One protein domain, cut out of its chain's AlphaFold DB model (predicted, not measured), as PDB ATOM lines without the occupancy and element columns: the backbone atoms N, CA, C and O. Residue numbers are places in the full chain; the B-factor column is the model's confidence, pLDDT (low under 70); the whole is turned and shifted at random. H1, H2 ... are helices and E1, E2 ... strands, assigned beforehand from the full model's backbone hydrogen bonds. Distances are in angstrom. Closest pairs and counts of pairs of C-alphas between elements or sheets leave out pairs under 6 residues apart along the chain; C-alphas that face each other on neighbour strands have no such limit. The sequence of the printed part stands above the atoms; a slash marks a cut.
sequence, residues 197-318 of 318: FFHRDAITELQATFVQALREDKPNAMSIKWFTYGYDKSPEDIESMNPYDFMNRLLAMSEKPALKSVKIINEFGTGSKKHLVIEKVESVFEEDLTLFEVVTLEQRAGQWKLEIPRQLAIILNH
ATOM      1  N   PHE A 197       2.273 -40.480  13.868       89.00
ATOM      2  CA  PHE A 197       1.778 -41.518  13.025       89.00
ATOM      3  C   PHE A 197       1.151 -41.058  11.693       89.00
ATOM      4  O   PHE A 197       0.561 -41.963  11.181       89.00
ATOM      5  N   PHE A 198       1.324 -39.867  11.040       87.62
ATOM      6  CA  PHE A 198       0.642 -39.271   9.809       87.62
ATOM      7  C   PHE A 198       1.133 -39.418   8.319       87.62
ATOM      8  O   PHE A 198       2.207 -38.954   7.961       87.62
ATOM      9  N   HIS A 199       0.272 -39.893   7.379       86.19
ATOM     10  CA  HIS A 199       0.606 -40.422   6.030       86.19
ATOM     11  C   HIS A 199       1.456 -39.410   5.279       86.19
ATOM     12  O   HIS A 199       0.901 -38.473   4.720       86.19
ATOM     13  N   ARG A 200       2.790 -39.552   5.302       89.19
ATOM     14  CA  ARG A 200       3.690 -38.410   5.055       89.19
ATOM     15  C   ARG A 200       3.437 -37.726   3.714       89.19
ATOM     16  O   ARG A 200       3.444 -36.499   3.635       89.19
ATOM     17  N   ASP A 201       3.152 -38.511   2.682       89.81
ATOM     18  CA  ASP A 201       2.816 -38.009   1.348       89.81
ATOM     19  C   ASP A 201       1.463 -37.278   1.338       89.81
ATOM     20  O   ASP A 201       1.339 -36.229   0.715       89.81
ATOM     21  N   ALA A 202       0.476 -37.773   2.090       88.81
ATOM     22  CA  ALA A 202      -0.816 -37.114   2.274       88.81
ATOM     23  C   ALA A 202      -0.709 -35.857   3.162       88.81
ATOM     24  O   ALA A 202      -1.384 -34.870   2.875       88.81
ATOM     25  N   ILE A 203       0.162 -35.830   4.189       92.12
ATOM     26  CA  ILE A 203       0.479 -34.568   4.877       92.12
ATOM     27  C   ILE A 203       1.063 -33.590   3.861       92.12
ATOM     28  O   ILE A 203       0.637 -32.447   3.812       92.12
ATOM     29  N   THR A 204       2.025 -34.033   3.048       93.88
ATOM     30  CA  THR A 204       2.706 -33.175   2.069       93.88
ATOM     31  C   THR A 204       1.707 -32.629   1.038       93.88
ATOM     32  O   THR A 204       1.772 -31.457   0.679       93.88
ATOM     33  N   GLU A 205       0.719 -33.431   0.627       92.88
ATOM     34  CA  GLU A 205      -0.420 -33.012  -0.203       92.88
ATOM     35  C   GLU A 205      -1.317 -31.984   0.515       92.88
ATOM     36  O   GLU A 205      -1.690 -30.967  -0.077       92.88
ATOM     37  N   LEU A 206      -1.616 -32.176   1.806       92.81
ATOM     38  CA  LEU A 206      -2.390 -31.227   2.616       92.81
ATOM     39  C   LEU A 206      -1.623 -29.914   2.868       92.81
ATOM     40  O   LEU A 206      -2.215 -28.840   2.810       92.81
ATOM     41  N   GLN A 207      -0.312 -29.992   3.095       95.00
ATOM     42  CA  GLN A 207       0.614 -28.875   3.281       95.00
ATOM     43  C   GLN A 207       0.731 -28.051   1.996       95.00
ATOM     44  O   GLN A 207       0.548 -26.837   2.040       95.00
ATOM     45  N   ALA A 208       0.919 -28.696   0.842       95.38
ATOM     46  CA  ALA A 208       0.893 -28.037  -0.463       95.38
ATOM     47  C   ALA A 208      -0.475 -27.387  -0.750       95.38
ATOM     48  O   ALA A 208      -0.534 -26.238  -1.189       95.38
ATOM     49  N   THR A 209      -1.577 -28.081  -0.435       94.12
ATOM     50  CA  THR A 209      -2.945 -27.536  -0.545       94.12
ATOM     51  C   THR A 209      -3.130 -26.297   0.335       94.12
ATOM     52  O   THR A 209      -3.688 -25.296  -0.111       94.12
ATOM     53  N   PHE A 210      -2.630 -26.336   1.572       93.88
ATOM     54  CA  PHE A 210      -2.691 -25.223   2.517       93.88
ATOM     55  C   PHE A 210      -1.869 -24.023   2.043       93.88
ATOM     56  O   PHE A 210      -2.373 -22.904   2.020       93.88
ATOM     57  N   VAL A 211      -0.629 -24.252   1.607       96.19
ATOM     58  CA  VAL A 211       0.259 -23.211   1.071       96.19
ATOM     59  C   VAL A 211      -0.338 -22.572  -0.188       96.19
ATOM     60  O   VAL A 211      -0.317 -21.349  -0.310       96.19
ATOM     61  N   GLN A 212      -0.946 -23.355  -1.087       96.06
ATOM     62  CA  GLN A 212      -1.664 -22.815  -2.246       96.06
ATOM     63  C   GLN A 212      -2.876 -21.970  -1.824       96.06
ATOM     64  O   GLN A 212      -3.067 -20.874  -2.346       96.06
ATOM     65  N   ALA A 213      -3.653 -22.418  -0.835       93.75
ATOM     66  CA  ALA A 213      -4.764 -21.640  -0.291       93.75
ATOM     67  C   ALA A 213      -4.306 -20.325   0.377       93.75
ATOM     68  O   ALA A 213      -4.983 -19.305   0.249       93.75
ATOM     69  N   LEU A 214      -3.136 -20.297   1.025       95.56
ATOM     70  CA  LEU A 214      -2.532 -19.052   1.516       95.56
ATOM     71  C   LEU A 214      -2.090 -18.128   0.370       95.56
ATOM     72  O   LEU A 214      -2.311 -16.925   0.448       95.56
ATOM     73  N   ARG A 215      -1.513 -18.678  -0.707       96.06
ATOM     74  CA  ARG A 215      -1.132 -17.925  -1.921       96.06
ATOM     75  C   ARG A 215      -2.339 -17.393  -2.712       96.06
ATOM     76  O   ARG A 215      -2.175 -16.493  -3.529       96.06
ATOM     77  N   GLU A 216      -3.536 -17.923  -2.459       95.94
ATOM     78  CA  GLU A 216      -4.819 -17.447  -2.995       95.94
ATOM     79  C   GLU A 216      -5.656 -16.642  -1.976       95.94
ATOM     80  O   GLU A 216      -6.864 -16.483  -2.178       95.94
ATOM     81  N   ASP A 217      -5.044 -16.168  -0.880       93.69
ATOM     82  CA  ASP A 217      -5.670 -15.370   0.191       93.69
ATOM     83  C   ASP A 217      -6.979 -15.978   0.762       93.69
ATOM     84  O   ASP A 217      -7.901 -15.257   1.160       93.69
ATOM     85  N   LYS A 218      -7.100 -17.319   0.820       91.81
ATOM     86  CA  LYS A 218      -8.321 -17.983   1.321       91.81
ATOM     87  C   LYS A 218      -8.584 -17.620   2.793       91.81
ATOM     88  O   LYS A 218      -7.702 -17.853   3.632       91.81
ATOM     89  N   PRO A 219      -9.785 -17.123   3.156       87.81
ATOM     90  CA  PRO A 219     -10.087 -16.702   4.524       87.81
ATOM     91  C   PRO A 219      -9.892 -17.799   5.573       87.81
ATOM     92  O   PRO A 219      -9.349 -17.513   6.645       87.81
ATOM     93  N   ASN A 220     -10.273 -19.050   5.283       84.75
ATOM     94  CA  ASN A 220     -10.092 -20.144   6.238       84.75
ATOM     95  C   ASN A 220      -8.612 -20.494   6.419       84.75
ATOM     96  O   ASN A 220      -8.157 -20.624   7.555       84.75
ATOM     97  N   ALA A 221      -7.843 -20.592   5.327       88.75
ATOM     98  CA  ALA A 221      -6.413 -20.889   5.399       88.75
ATOM     99  C   ALA A 221      -5.650 -19.805   6.177       88.75
ATOM    100  O   ALA A 221      -4.890 -20.127   7.090       88.75
ATOM    101  N   MET A 222      -5.915 -18.526   5.888       90.12
ATOM    102  CA  MET A 222      -5.312 -17.393   6.601       90.12
ATOM    103  C   MET A 222      -5.686 -17.370   8.088       90.12
ATOM    104  O   MET A 222      -4.813 -17.155   8.931       90.12
ATOM    105  N   SER A 223      -6.944 -17.669   8.423       88.31
ATOM    106  CA  SER A 223      -7.395 -17.777   9.818       88.31
ATOM    107  C   SER A 223      -6.671 -18.906  10.554       88.31
ATOM    108  O   SER A 223      -6.108 -18.678  11.622       88.31
ATOM    109  N   ILE A 224      -6.621 -20.107   9.965       87.56
ATOM    110  CA  ILE A 224      -5.892 -21.260  10.517       87.56
ATOM    111  C   ILE A 224      -4.420 -20.893  10.729       87.56
ATOM    112  O   ILE A 224      -3.908 -21.100  11.826       87.56
ATOM    113  N   LYS A 225      -3.768 -20.264   9.739       92.56
ATOM    114  CA  LYS A 225      -2.356 -19.850   9.805       92.56
ATOM    115  C   LYS A 225      -2.043 -19.025  11.050       92.56
ATOM    116  O   LYS A 225      -1.037 -19.272  11.714       92.56
ATOM    117  N   TRP A 226      -2.898 -18.053  11.359       89.88
ATOM    118  CA  TRP A 226      -2.737 -17.168  12.511       89.88
ATOM    119  C   TRP A 226      -2.871 -17.896  13.853       89.88
ATOM    120  O   TRP A 226      -2.193 -17.512  14.804       89.88
ATOM    121  N   PHE A 227      -3.690 -18.952  13.927       86.06
ATOM    122  CA  PHE A 227      -3.858 -19.764  15.135       86.06
ATOM    123  C   PHE A 227      -2.803 -20.877  15.304       86.06
ATOM    124  O   PHE A 227      -2.561 -21.284  16.436       86.06
ATOM    125  N   THR A 228      -2.159 -21.362  14.231       86.31
ATOM    126  CA  THR A 228      -1.235 -22.525  14.272       86.31
ATOM    127  C   THR A 228       0.242 -22.197  14.066       86.31
ATOM    128  O   THR A 228       1.109 -22.690  14.794       86.31
ATOM    129  N   TYR A 229       0.553 -21.400  13.043       89.75
ATOM    130  CA  TYR A 229       1.927 -21.132  12.600       89.75
ATOM    131  C   TYR A 229       2.409 -19.751  13.047       89.75
ATOM    132  O   TYR A 229       3.601 -19.578  13.292       89.75
ATOM    133  N   GLY A 230       1.482 -18.802  13.194       90.38
ATOM    134  CA  GLY A 230       1.729 -17.425  13.610       90.38
ATOM    135  C   GLY A 230       1.303 -16.406  12.551       90.38
ATOM    136  O   GLY A 230       1.102 -16.724  11.376       90.38
ATOM    137  N   TYR A 231       1.161 -15.145  12.960       91.06
ATOM    138  CA  TYR A 231       0.852 -14.047  12.037       91.06
ATOM    139  C   TYR A 231       2.007 -13.775  11.061       91.06
ATOM    140  O   TYR A 231       1.755 -13.513   9.883       91.06
ATOM    141  N   ASP A 232       3.246 -13.901  11.546       92.31
ATOM    142  CA  ASP A 232       4.513 -13.606  10.867       92.31
ATOM    143  C   ASP A 232       4.863 -14.569   9.726       92.31
ATOM    144  O   ASP A 232       5.548 -14.163   8.791       92.31
ATOM    145  N   LYS A 233       4.399 -15.825   9.776       92.56
ATOM    146  CA  LYS A 233       4.809 -16.855   8.810       92.56
ATOM    147  C   LYS A 233       4.300 -16.593   7.401       92.56
ATOM    148  O   LYS A 233       3.101 -16.410   7.188       92.56
ATOM    149  N   SER A 234       5.211 -16.611   6.438       95.00
ATOM    150  CA  SER A 234       4.901 -16.645   5.010       95.00
ATOM    151  C   SER A 234       4.370 -18.028   4.589       95.00
ATOM    152  O   SER A 234       4.557 -19.009   5.318       95.00
ATOM    153  N   PRO A 235       3.715 -18.146   3.419       95.81
ATOM    154  CA  PRO A 235       3.444 -19.449   2.811       95.81
ATOM    155  C   PRO A 235       4.730 -20.271   2.623       95.81
ATOM    156  O   PRO A 235       4.721 -21.475   2.846       95.81
ATOM    157  N   GLU A 236       5.842 -19.615   2.289       96.88
ATOM    158  CA  GLU A 236       7.151 -20.230   2.043       96.88
ATOM    159  C   GLU A 236       7.804 -20.778   3.327       96.88
ATOM    160  O   GLU A 236       8.376 -21.866   3.298       96.88
ATOM    161  N   ASP A 237       7.659 -20.094   4.473       96.38
ATOM    162  CA  ASP A 237       8.048 -20.644   5.785       96.38
ATOM    163  C   ASP A 237       7.355 -21.995   6.014       96.38
ATOM    164  O   ASP A 237       7.986 -22.961   6.435       96.38
ATOM    165  N   ILE A 238       6.053 -22.060   5.722       94.69
ATOM    166  CA  ILE A 238       5.186 -23.214   5.988       94.69
ATOM    167  C   ILE A 238       5.428 -24.339   4.970       94.69
ATOM    168  O   ILE A 238       5.423 -25.510   5.343       94.69
ATOM    169  N   GLU A 239       5.717 -24.000   3.715       95.88
ATOM    170  CA  GLU A 239       6.167 -24.933   2.674       95.88
ATOM    171  C   GLU A 239       7.520 -25.577   3.024       95.88
ATOM    172  O   GLU A 239       7.750 -26.740   2.702       95.88
ATOM    173  N   SER A 240       8.391 -24.853   3.739       95.25
ATOM    174  CA  SER A 240       9.698 -25.356   4.188       95.25
ATOM    175  C   SER A 240       9.661 -26.225   5.455       95.25
ATOM    176  O   SER A 240      10.666 -26.861   5.784       95.25
ATOM    177  N   MET A 241       8.534 -26.272   6.178       93.25
ATOM    178  CA  MET A 241       8.414 -27.076   7.401       93.25
ATOM    179  C   MET A 241       8.470 -28.578   7.096       93.25
ATOM    180  O   MET A 241       7.947 -29.050   6.084       93.25
ATOM    181  N   ASN A 242       9.031 -29.356   8.026       94.31
ATOM    182  CA  ASN A 242       8.851 -30.805   8.030       94.31
ATOM    183  C   ASN A 242       7.338 -31.112   8.076       94.31
ATOM    184  O   ASN A 242       6.653 -30.535   8.926       94.31
ATOM    185  N   PRO A 243       6.804 -32.010   7.224       93.44
ATOM    186  CA  PRO A 243       5.387 -32.362   7.248       93.44
ATOM    187  C   PRO A 243       4.879 -32.747   8.647       93.44
ATOM    188  O   PRO A 243       3.790 -32.337   9.037       93.44
ATOM    189  N   TYR A 244       5.680 -33.448   9.455       91.19
ATOM    190  CA  TYR A 244       5.291 -33.787  10.828       91.19
ATOM    191  C   TYR A 244       5.186 -32.548  11.740       91.19
ATOM    192  O   TYR A 244       4.203 -32.401  12.461       91.19
ATOM    193  N   ASP A 245       6.103 -31.578  11.639       91.31
ATOM    194  CA  ASP A 245       6.018 -30.317  12.398       91.31
ATOM    195  C   ASP A 245       4.828 -29.451  11.961       91.31
ATOM    196  O   ASP A 245       4.147 -28.859  12.800       91.31
ATOM    197  N   PHE A 246       4.555 -29.400  10.651       93.94
ATOM    198  CA  PHE A 246       3.350 -28.783  10.094       93.94
ATOM    199  C   PHE A 246       2.098 -29.421  10.712       93.94
ATOM    200  O   PHE A 246       1.256 -28.736  11.293       93.94
ATOM    201  N   MET A 247       2.004 -30.749  10.664       91.38
ATOM    202  CA  MET A 247       0.795 -31.450  11.070       91.38
ATOM    203  C   MET A 247       0.595 -31.458  12.589       91.38
ATOM    204  O   MET A 247      -0.524 -31.247  13.040       91.38
ATOM    205  N   ASN A 248       1.658 -31.590  13.389       90.50
ATOM    206  CA  ASN A 248       1.606 -31.430  14.847       90.50
ATOM    207  C   ASN A 248       1.046 -30.056  15.250       90.50
ATOM    208  O   ASN A 248       0.182 -29.969  16.120       90.50
ATOM    209  N   ARG A 249       1.472 -28.980  14.576       89.56
ATOM    210  CA  ARG A 249       0.956 -27.619  14.813       89.56
ATOM    211  C   ARG A 249      -0.503 -27.451  14.390       89.56
ATOM    212  O   ARG A 249      -1.243 -26.758  15.082       89.56
ATOM    213  N   LEU A 250      -0.930 -28.088  13.298       88.25
ATOM    214  CA  LEU A 250      -2.338 -28.109  12.890       88.25
ATOM    215  C   LEU A 250      -3.208 -28.871  13.904       88.25
ATOM    216  O   LEU A 250      -4.278 -28.404  14.286       88.25
ATOM    217  N   LEU A 251      -2.722 -30.017  14.383       85.75
ATOM    218  CA  LEU A 251      -3.396 -30.842  15.385       85.75
ATOM    219  C   LEU A 251      -3.474 -30.170  16.760       85.75
ATOM    220  O   LEU A 251      -4.464 -30.353  17.464       85.75
ATOM    221  N   ALA A 252      -2.482 -29.354  17.122       80.19
ATOM    222  CA  ALA A 252      -2.449 -28.595  18.372       80.19
ATOM    223  C   ALA A 252      -3.551 -27.518  18.495       80.19
ATOM    224  O   ALA A 252      -3.716 -26.953  19.573       80.19
ATOM    225  N   MET A 253      -4.339 -27.254  17.439       73.44
ATOM    226  CA  MET A 253      -5.603 -26.503  17.561       73.44
ATOM    227  C   MET A 253      -6.676 -27.257  18.353       73.44
ATOM    228  O   MET A 253      -7.605 -26.635  18.865       73.44
ATOM    229  N   SER A 254      -6.603 -28.591  18.383       69.62
ATOM    230  CA  SER A 254      -7.597 -29.438  19.038       69.62
ATOM    231  C   SER A 254      -7.205 -29.662  20.493       69.62
ATOM    232  O   SER A 254      -6.070 -30.035  20.796       69.62
ATOM    233  N   GLU A 255      -8.158 -29.448  21.400       66.44
ATOM    234  CA  GLU A 255      -7.991 -29.784  22.812       66.44
ATOM    235  C   GLU A 255      -7.703 -31.285  22.975       66.44
ATOM    236  O   GLU A 255      -8.179 -32.121  22.202       66.44
ATOM    237  N   LYS A 256      -6.923 -31.646  24.001       71.00
ATOM    238  CA  LYS A 256      -6.688 -33.051  24.355       71.00
ATOM    239  C   LYS A 256      -8.046 -33.711  24.667       71.00
ATOM    240  O   LYS A 256      -8.743 -33.220  25.556       71.00
ATOM    241  N   PRO A 257      -8.442 -34.798  23.979       69.50
ATOM    242  CA  PRO A 257      -9.790 -35.339  24.114       69.50
ATOM    243  C   PRO A 257     -10.022 -35.903  25.520       69.50
ATOM    244  O   PRO A 257      -9.205 -36.664  26.042       69.50
ATOM    245  N   ALA A 258     -11.169 -35.565  26.117       79.44
ATOM    246  CA  ALA A 258     -11.603 -36.003  27.448       79.44
ATOM    247  C   ALA A 258     -12.100 -37.466  27.442       79.44
ATOM    248  O   ALA A 258     -13.226 -37.786  27.828       79.44
ATOM    249  N   LEU A 259     -11.263 -38.359  26.917       82.94
ATOM    250  CA  LEU A 259     -11.632 -39.677  26.423       82.94
ATOM    251  C   LEU A 259     -11.630 -40.730  27.539       82.94
ATOM    252  O   LEU A 259     -10.581 -41.245  27.938       82.94
ATOM    253  N   LYS A 260     -12.811 -41.108  28.034       87.06
ATOM    254  CA  LYS A 260     -12.947 -42.154  29.059       87.06
ATOM    255  C   LYS A 260     -12.671 -43.539  28.480       87.06
ATOM    256  O   LYS A 260     -11.787 -44.225  28.992       87.06
ATOM    257  N   SER A 261     -13.328 -43.915  27.384       90.81
ATOM    258  CA  SER A 261     -13.133 -45.211  26.718       90.81
ATOM    259  C   SER A 261     -13.310 -45.132  25.200       90.81
ATOM    260  O   SER A 261     -13.975 -44.233  24.686       90.81
ATOM    261  N   VAL A 262     -12.725 -46.106  24.496       91.75
ATOM    262  CA  VAL A 262     -12.953 -46.398  23.072       91.75
ATOM    263  C   VAL A 262     -13.158 -47.896  22.915       91.75
ATOM    264  O   VAL A 262     -12.573 -48.693  23.648       91.75
ATOM    265  N   LYS A 263     -13.995 -48.276  21.956       93.94
ATOM    266  CA  LYS A 263     -14.265 -49.656  21.576       93.94
ATOM    267  C   LYS A 263     -14.599 -49.711  20.093       93.94
ATOM    268  O   LYS A 263     -15.418 -48.938  19.606       93.94
ATOM    269  N   ILE A 264     -14.024 -50.668  19.378       92.75
ATOM    270  CA  ILE A 264     -14.409 -50.943  17.993       92.75
ATOM    271  C   ILE A 264     -15.666 -51.819  18.008       92.75
ATOM    272  O   ILE A 264     -15.723 -52.843  18.687       92.75
ATOM    273  N   ILE A 265     -16.698 -51.378  17.292       94.88
ATOM    274  CA  ILE A 265     -17.989 -52.072  17.175       94.88
ATOM    275  C   ILE A 265     -17.987 -52.992  15.956       94.88
ATOM    276  O   ILE A 265     -18.576 -54.070  15.980       94.88
ATOM    277  N   ASN A 266     -17.381 -52.524  14.862       92.50
ATOM    278  CA  ASN A 266     -17.423 -53.174  13.561       92.50
ATOM    279  C   ASN A 266     -16.238 -52.718  12.700       92.50
ATOM    280  O   ASN A 266     -15.858 -51.549  12.745       92.50
ATOM    281  N   GLU A 267     -15.721 -53.615  11.867       93.25
ATOM    282  CA  GLU A 267     -14.664 -53.349  10.893       93.25
ATOM    283  C   GLU A 267     -15.109 -53.872   9.522       93.25
ATOM    284  O   GLU A 267     -15.510 -55.027   9.382       93.25
ATOM    285  N   PHE A 268     -15.045 -53.028   8.492       92.50
ATOM    286  CA  PHE A 268     -15.405 -53.399   7.123       92.50
ATOM    287  C   PHE A 268     -14.509 -52.706   6.090       92.50
ATOM    288  O   PHE A 268     -13.847 -51.718   6.381       92.50
ATOM    289  N   GLY A 269     -14.471 -53.225   4.863       86.88
ATOM    290  CA  GLY A 269     -13.564 -52.760   3.808       86.88
ATOM    291  C   GLY A 269     -12.720 -53.899   3.239       86.88
ATOM    292  O   GLY A 269     -12.686 -54.999   3.793       86.88
ATOM    293  N   THR A 270     -12.090 -53.659   2.092       75.62
ATOM    294  CA  THR A 270     -11.339 -54.668   1.332       75.62
ATOM    295  C   THR A 270     -10.121 -54.052   0.646       75.62
ATOM    296  O   THR A 270     -10.098 -52.864   0.321       75.62
ATOM    297  N   GLY A 271      -9.095 -54.872   0.402       82.19
ATOM    298  CA  GLY A 271      -7.845 -54.405  -0.198       82.19
ATOM    299  C   GLY A 271      -7.139 -53.391   0.704       82.19
ATOM    300  O   GLY A 271      -7.000 -53.629   1.897       82.19
ATOM    301  N   SER A 272      -6.720 -52.262   0.136       87.44
ATOM    302  CA  SER A 272      -5.929 -51.233   0.821       87.44
ATOM    303  C   SER A 272      -6.730 -50.268   1.704       87.44
ATOM    304  O   SER A 272      -6.164 -49.266   2.135       87.44
ATOM    305  N   LYS A 273      -8.021 -50.510   1.982       92.25
ATOM    306  CA  LYS A 273      -8.813 -49.666   2.897       92.25
ATOM    307  C   LYS A 273      -9.668 -50.453   3.885       92.25
ATOM    308  O   LYS A 273     -10.290 -51.457   3.534       92.25
ATOM    309  N   LYS A 274      -9.735 -49.929   5.109       93.56
ATOM    310  CA  LYS A 274     -10.568 -50.411   6.218       93.56
ATOM    311  C   LYS A 274     -11.306 -49.236   6.850       93.56
ATOM    312  O   LYS A 274     -10.755 -48.150   6.986       93.56
ATOM    313  N   HIS A 275     -12.538 -49.475   7.262       92.06
ATOM    314  CA  HIS A 275     -13.403 -48.544   7.967       92.06
ATOM    315  C   HIS A 275     -13.811 -49.197   9.285       92.06
ATOM    316  O   HIS A 275     -14.382 -50.289   9.298       92.06
ATOM    317  N   LEU A 276     -13.495 -48.530  10.387       91.88
ATOM    318  CA  LEU A 276     -13.717 -48.991  11.745       91.88
ATOM    319  C   LEU A 276     -14.765 -48.088  12.381       91.88
ATOM    320  O   LEU A 276     -14.572 -46.878  12.506       91.88
ATOM    321  N   VAL A 277     -15.897 -48.678  12.752       89.19
ATOM    322  CA  VAL A 277     -16.929 -47.980  13.518       89.19
ATOM    323  C   VAL A 277     -16.516 -48.042  14.974       89.19
ATOM    324  O   VAL A 277     -16.524 -49.125  15.568       89.19
ATOM    325  N   ILE A 278     -16.157 -46.897  15.544       90.38
ATOM    326  CA  ILE A 278     -15.837 -46.793  16.965       90.38
ATOM    327  C   ILE A 278     -17.047 -46.302  17.759       90.38
ATOM    328  O   ILE A 278     -17.798 -45.430  17.324       90.38
ATOM    329  N   GLU A 279     -17.198 -46.873  18.944       90.38
ATOM    330  CA  GLU A 279     -17.911 -46.316  20.085       90.38
ATOM    331  C   GLU A 279     -16.856 -45.623  20.950       90.38
ATOM    332  O   GLU A 279     -15.826 -46.225  21.266       90.38
ATOM    333  N   LYS A 280     -17.084 -44.371  21.334       89.94
ATOM    334  CA  LYS A 280     -16.217 -43.664  22.282       89.94
ATOM    335  C   LYS A 280     -17.043 -42.922  23.318       89.94
ATOM    336  O   LYS A 280     -18.125 -42.432  23.004       89.94
ATOM    337  N   VAL A 281     -16.538 -42.847  24.545       89.38
ATOM    338  CA  VAL A 281     -17.160 -42.087  25.636       89.38
ATOM    339  C   VAL A 281     -16.265 -40.901  25.957       89.38
ATOM    340  O   VAL A 281     -15.133 -41.074  26.414       89.38
ATOM    341  N   GLU A 282     -16.777 -39.699  25.710       86.50
ATOM    342  CA  GLU A 282     -16.108 -38.432  26.006       86.50
ATOM    343  C   GLU A 282     -16.821 -37.737  27.176       86.50
ATOM    344  O   GLU A 282     -18.048 -37.644  27.200       86.50
ATOM    345  N   SER A 283     -16.050 -37.259  28.153       78.69
ATOM    346  CA  SER A 283     -16.557 -36.563  29.341       78.69
ATOM    347  C   SER A 283     -16.711 -35.071  29.030       78.69
ATOM    348  O   SER A 283     -15.718 -34.377  28.817       78.69
ATOM    349  N   VAL A 284     -17.940 -34.556  28.993       76.00
ATOM    350  CA  VAL A 284     -18.262 -33.203  28.514       76.00
ATOM    351  C   VAL A 284     -19.169 -32.499  29.521       76.00
ATOM    352  O   VAL A 284     -20.336 -32.846  29.646       76.00
ATOM    353  N   PHE A 285     -18.645 -31.480  30.213       76.19
ATOM    354  CA  PHE A 285     -19.336 -30.804  31.329       76.19
ATOM    355  C   PHE A 285     -19.829 -31.789  32.409       76.19
ATOM    356  O   PHE A 285     -20.984 -31.747  32.812       76.19
ATOM    357  N   GLU A 286     -18.942 -32.693  32.839       78.88
ATOM    358  CA  GLU A 286     -19.196 -33.769  33.822       78.88
ATOM    359  C   GLU A 286     -20.184 -34.873  33.375       78.88
ATOM    360  O   GLU A 286     -20.210 -35.939  33.989       78.88
ATOM    361  N   GLU A 287     -20.914 -34.694  32.268       82.19
ATOM    362  CA  GLU A 287     -21.736 -35.737  31.640       82.19
ATOM    363  C   GLU A 287     -20.919 -36.635  30.693       82.19
ATOM    364  O   GLU A 287     -19.998 -36.178  30.014       82.19
ATOM    365  N   ASP A 288     -21.291 -37.917  30.603       89.50
ATOM    366  CA  ASP A 288     -20.641 -38.894  29.721       89.50
ATOM    367  C   ASP A 288     -21.414 -39.090  28.419       89.50
ATOM    368  O   ASP A 288     -22.525 -39.623  28.396       89.50
ATOM    369  N   LEU A 289     -20.796 -38.664  27.317       86.12
ATOM    370  CA  LEU A 289     -21.388 -38.668  25.988       86.12
ATOM    371  C   LEU A 289     -20.833 -39.827  25.154       86.12
ATOM    372  O   LEU A 289     -19.672 -39.808  24.741       86.12
ATOM    373  N   THR A 290     -21.681 -40.813  24.851       87.81
ATOM    374  CA  THR A 290     -21.365 -41.836  23.846       87.81
ATOM    375  C   THR A 290     -21.456 -41.236  22.445       87.81
ATOM    376  O   THR A 290     -22.511 -40.749  22.031       87.81
ATOM    377  N   LEU A 291     -20.358 -41.308  21.699       84.00
ATOM    378  CA  LEU A 291     -20.245 -40.881  20.311       84.00
ATOM    379  C   LEU A 291     -19.898 -42.063  19.402       84.00
ATOM    380  O   LEU A 291     -19.230 -43.014  19.811       84.00
ATOM    381  N   PHE A 292     -20.328 -41.950  18.147       82.94
ATOM    382  CA  PHE A 292     -20.040 -42.904  17.082       82.94
ATOM    383  C   PHE A 292     -19.299 -42.200  15.950       82.94
ATOM    384  O   PHE A 292     -19.750 -41.166  15.455       82.94
ATOM    385  N   GLU A 293     -18.171 -42.764  15.535       85.06
ATOM    386  CA  GLU A 293     -17.280 -42.202  14.517       85.06
ATOM    387  C   GLU A 293     -16.834 -43.320  13.559       85.06
ATOM    388  O   GLU A 293     -16.743 -44.486  13.951       85.06
ATOM    389  N   VAL A 294     -16.598 -42.983  12.285       86.25
ATOM    390  CA  VAL A 294     -16.094 -43.932  11.277       86.25
ATOM    391  C   VAL A 294     -14.660 -43.567  10.933       86.25
ATOM    392  O   VAL A 294     -14.384 -42.701  10.102       86.25
ATOM    393  N   VAL A 295     -13.751 -44.269  11.589       89.94
ATOM    394  CA  VAL A 295     -12.309 -44.130  11.459       89.94
ATOM    395  C   VAL A 295     -11.860 -44.915  10.223       89.94
ATOM    396  O   VAL A 295     -12.205 -46.084  10.077       89.94
ATOM    397  N   THR A 296     -11.135 -44.293   9.288       91.19
ATOM    398  CA  THR A 296     -10.729 -44.947   8.027       91.19
ATOM    399  C   THR A 296      -9.219 -45.107   7.952       91.19
ATOM    400  O   THR A 296      -8.506 -44.113   8.010       91.19
ATOM    401  N   LEU A 297      -8.744 -46.341   7.777       92.12
ATOM    402  CA  LEU A 297      -7.350 -46.683   7.492       92.12
ATOM    403  C   LEU A 297      -7.133 -46.887   5.989       92.12
ATOM    404  O   LEU A 297      -7.938 -47.530   5.311       92.12
ATOM    405  N   GLU A 298      -5.990 -46.417   5.500       91.00
ATOM    406  CA  GLU A 298      -5.438 -46.717   4.185       91.00
ATOM    407  C   GLU A 298      -4.076 -47.417   4.334       91.00
ATOM    408  O   GLU A 298      -3.179 -46.934   5.031       91.00
ATOM    409  N   GLN A 299      -3.905 -48.554   3.661       88.25
ATOM    410  CA  GLN A 299      -2.646 -49.289   3.623       88.25
ATOM    411  C   GLN A 299      -1.749 -48.745   2.503       88.25
ATOM    412  O   GLN A 299      -2.115 -48.812   1.327       88.25
ATOM    413  N   ARG A 300      -0.544 -48.264   2.838       84.00
ATOM    414  CA  ARG A 300       0.511 -47.946   1.853       84.00
ATOM    415  C   ARG A 300       1.829 -48.574   2.295       84.00
ATOM    416  O   ARG A 300       2.109 -48.654   3.484       84.00
ATOM    417  N   ALA A 301       2.617 -49.064   1.335       77.69
ATOM    418  CA  ALA A 301       3.877 -49.783   1.583       77.69
ATOM    419  C   ALA A 301       3.776 -50.949   2.605       77.69
ATOM    420  O   ALA A 301       4.762 -51.301   3.245       77.69
ATOM    421  N   GLY A 302       2.590 -51.554   2.749       80.31
ATOM    422  CA  GLY A 302       2.301 -52.632   3.705       80.31
ATOM    423  C   GLY A 302       1.729 -52.167   5.051       80.31
ATOM    424  O   GLY A 302       0.997 -52.929   5.670       80.31
ATOM    425  N   GLN A 303       1.957 -50.919   5.463       84.00
ATOM    426  CA  GLN A 303       1.522 -50.413   6.771       84.00
ATOM    427  C   GLN A 303       0.120 -49.794   6.720       84.00
ATOM    428  O   GLN A 303      -0.181 -48.993   5.830       84.00
ATOM    429  N   TRP A 304      -0.723 -50.135   7.699       88.25
ATOM    430  CA  TRP A 304      -2.037 -49.522   7.923       88.25
ATOM    431  C   TRP A 304      -1.917 -48.212   8.663       88.25
ATOM    432  O   TRP A 304      -1.391 -48.194   9.770       88.25
ATOM    433  N   LYS A 305      -2.431 -47.121   8.093       90.75
ATOM    434  CA  LYS A 305      -2.498 -45.849   8.811       90.75
ATOM    435  C   LYS A 305      -3.662 -44.981   8.297       90.75
ATOM    436  O   LYS A 305      -4.143 -45.177   7.186       90.75
ATOM    437  N   LEU A 306      -4.186 -44.090   9.133       90.44
ATOM    438  CA  LEU A 306      -5.457 -43.375   8.954       90.44
ATOM    439  C   LEU A 306      -5.460 -42.371   7.784       90.44
ATOM    440  O   LEU A 306      -4.476 -41.704   7.491       90.44
ATOM    441  N   GLU A 307      -6.586 -42.280   7.082       88.25
ATOM    442  CA  GLU A 307      -6.769 -41.383   5.941       88.25
ATOM    443  C   GLU A 307      -7.071 -39.948   6.406       88.25
ATOM    444  O   GLU A 307      -8.018 -39.727   7.162       88.25
ATOM    445  N   ILE A 308      -6.333 -38.958   5.877       84.81
ATOM    446  CA  ILE A 308      -6.692 -37.532   5.987       84.81
ATOM    447  C   ILE A 308      -8.101 -37.334   5.408       84.81
ATOM    448  O   ILE A 308      -8.289 -37.540   4.204       84.81
ATOM    449  N   PRO A 309      -9.092 -36.874   6.196       75.06
ATOM    450  CA  PRO A 309     -10.423 -36.615   5.666       75.06
ATOM    451  C   PRO A 309     -10.367 -35.526   4.591       75.06
ATOM    452  O   PRO A 309      -9.983 -34.386   4.859       75.06
ATOM    453  N   ARG A 310     -10.784 -35.858   3.362       70.56
ATOM    454  CA  ARG A 310     -10.769 -34.948   2.192       70.56
ATOM    455  C   ARG A 310     -11.526 -33.636   2.430       70.56
ATOM    456  O   ARG A 310     -11.264 -32.632   1.776       70.56
ATOM    457  N   GLN A 311     -12.447 -33.640   3.389       70.88
ATOM    458  CA  GLN A 311     -13.163 -32.478   3.901       70.88
ATOM    459  C   GLN A 311     -12.215 -31.378   4.405       70.88
ATOM    460  O   GLN A 311     -12.536 -30.207   4.237       70.88
ATOM    461  N   LEU A 312     -11.038 -31.718   4.950       70.56
ATOM    462  CA  LEU A 312     -10.028 -30.736   5.357       70.56
ATOM    463  C   LEU A 312      -9.540 -29.925   4.151       70.56
ATOM    464  O   LEU A 312      -9.631 -28.702   4.167       70.56
ATOM    465  N   ALA A 313      -9.132 -30.590   3.066       65.69
ATOM    466  CA  ALA A 313      -8.719 -29.919   1.830       65.69
ATOM    467  C   ALA A 313      -9.833 -29.037   1.230       65.69
ATOM    468  O   ALA A 313      -9.543 -27.996   0.648       65.69
ATOM    469  N   ILE A 314     -11.109 -29.404   1.411       70.69
ATOM    470  CA  ILE A 314     -12.252 -28.562   1.019       70.69
ATOM    471  C   ILE A 314     -12.352 -27.317   1.917       70.69
ATOM    472  O   ILE A 314     -12.454 -26.210   1.399       70.69
ATOM    473  N   ILE A 315     -12.270 -27.471   3.245       73.44
ATOM    474  CA  ILE A 315     -12.326 -26.358   4.212       73.44
ATOM    475  C   ILE A 315     -11.219 -25.327   3.947       73.44
ATOM    476  O   ILE A 315     -11.486 -24.127   3.990       73.44
ATOM    477  N   LEU A 316     -10.003 -25.780   3.628       74.06
ATOM    478  CA  LEU A 316      -8.864 -24.900   3.336       74.06
ATOM    479  C   LEU A 316      -9.061 -24.025   2.089       74.06
ATOM    480  O   LEU A 316      -8.505 -22.934   2.029       74.06
ATOM    481  N   ASN A 317      -9.843 -24.485   1.109       72.12
ATOM    482  CA  ASN A 317     -10.059 -23.791  -0.165       72.12
ATOM    483  C   ASN A 317     -11.247 -22.804  -0.157       72.12
ATOM    484  O   ASN A 317     -11.554 -22.218  -1.201       72.12
ATOM    485  N   HIS A 318     -11.895 -22.612   0.997       66.62
ATOM    486  CA  HIS A 318     -13.029 -21.704   1.210       66.62
ATOM    487  C   HIS A 318     -12.673 -20.458   2.046       66.62
ATOM    488  O   HIS A 318     -13.440 -19.481   1.919       66.62
TER     489      HIS A 318
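Overview. This is residues 197 to 318 of the 318 residues of an uncharacterized protein of Vibrio caribbeanicus ATCC BAA-2122 (UniProt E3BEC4). Two lobes make up this domain: a cluster of five short-to-medium helices packed round H1, and a long, strongly twisted sheet of four strands, curled like part of a barrel, with no helix on either of its faces. Two links bridge the lobes, residues 252 to 258 on the way out to the sheet and 307 to 309 on the way back, where H5 packs on H1. The printed part has 122 residues, with H1, H2, H3, H4, E1, E2, E3, E4 and H5 in that order; the class is mixed, helices and strands, and the sheet is antiparallel in the order E1, E2, E3, E4. The whole is only just loose, close to compact, with a radius of gyration of the C-alphas of 16.7 A and spans of 43 by 41 by 23 A.

Along the chain. Find C-alpha 200 at (3.690, -38.410, 5.055); from there H1 runs 22.2 A to residue 215. Read on to H2, residues 219 to 228, 14.4 A long, then H3, residues 235 to 239, and H4, residues 243 to 251, 12.1 A long. E1, residues 259 to 268, spans 24.0 A and bends by 50 degrees at residue 265. E2, residues 273 to 284, spans 31.9 A. E3, residues 287 to 300, begins at C-alpha 287 (-21.736, -35.737, 31.640) and spans 39.1 A. E4 is residues 303 to 306, and H5, residues 310 to 316, ends at C-alpha 316 (-8.864, -24.900, 3.336).

Arrangement. Begin at H1, the hub, which touches four helices. With residues 210 to 214 alone it touches H2, C-alphas 214 and 221 closest at 5.8 A, at a steep tilt of 62 degrees. It touches H3, C-alphas 211 and 235 closest at 5.2 A. With residues 200 to 207 alone it touches H4, C-alphas 203 and 243 closest at 5.9 A. With residues 206 to 213 alone it touches H5, C-alphas 210 and 316 closest at 6.2 A, at a shallow tilt of 26 degrees, the same way. In the five helices every O i to N i+4 pair is within hydrogen-bond range. Now look at the sheet, a meander, each strand the antiparallel neighbour of the one before. Within hydrogen-bond range are N 265 and O 277 in the hairpin E1 and E2, 2.8 A; N 276 and O 295 in E2 and E3, 2.8 A; and N 298 and O 305 in E3 and E4, 2.8 A. H1 is apart from the four strands.

Size, cuts and confidence. The C-alphas farthest apart, those of Asp 232 and Asn 266, are 45.3 A from each other. The printed part has no cut, ends at the chain's last residue, and has no long link. Look for pLDDT under 70 at residues 254 to 255, 257, 313 and 318; the mean of the printed part is 87.2.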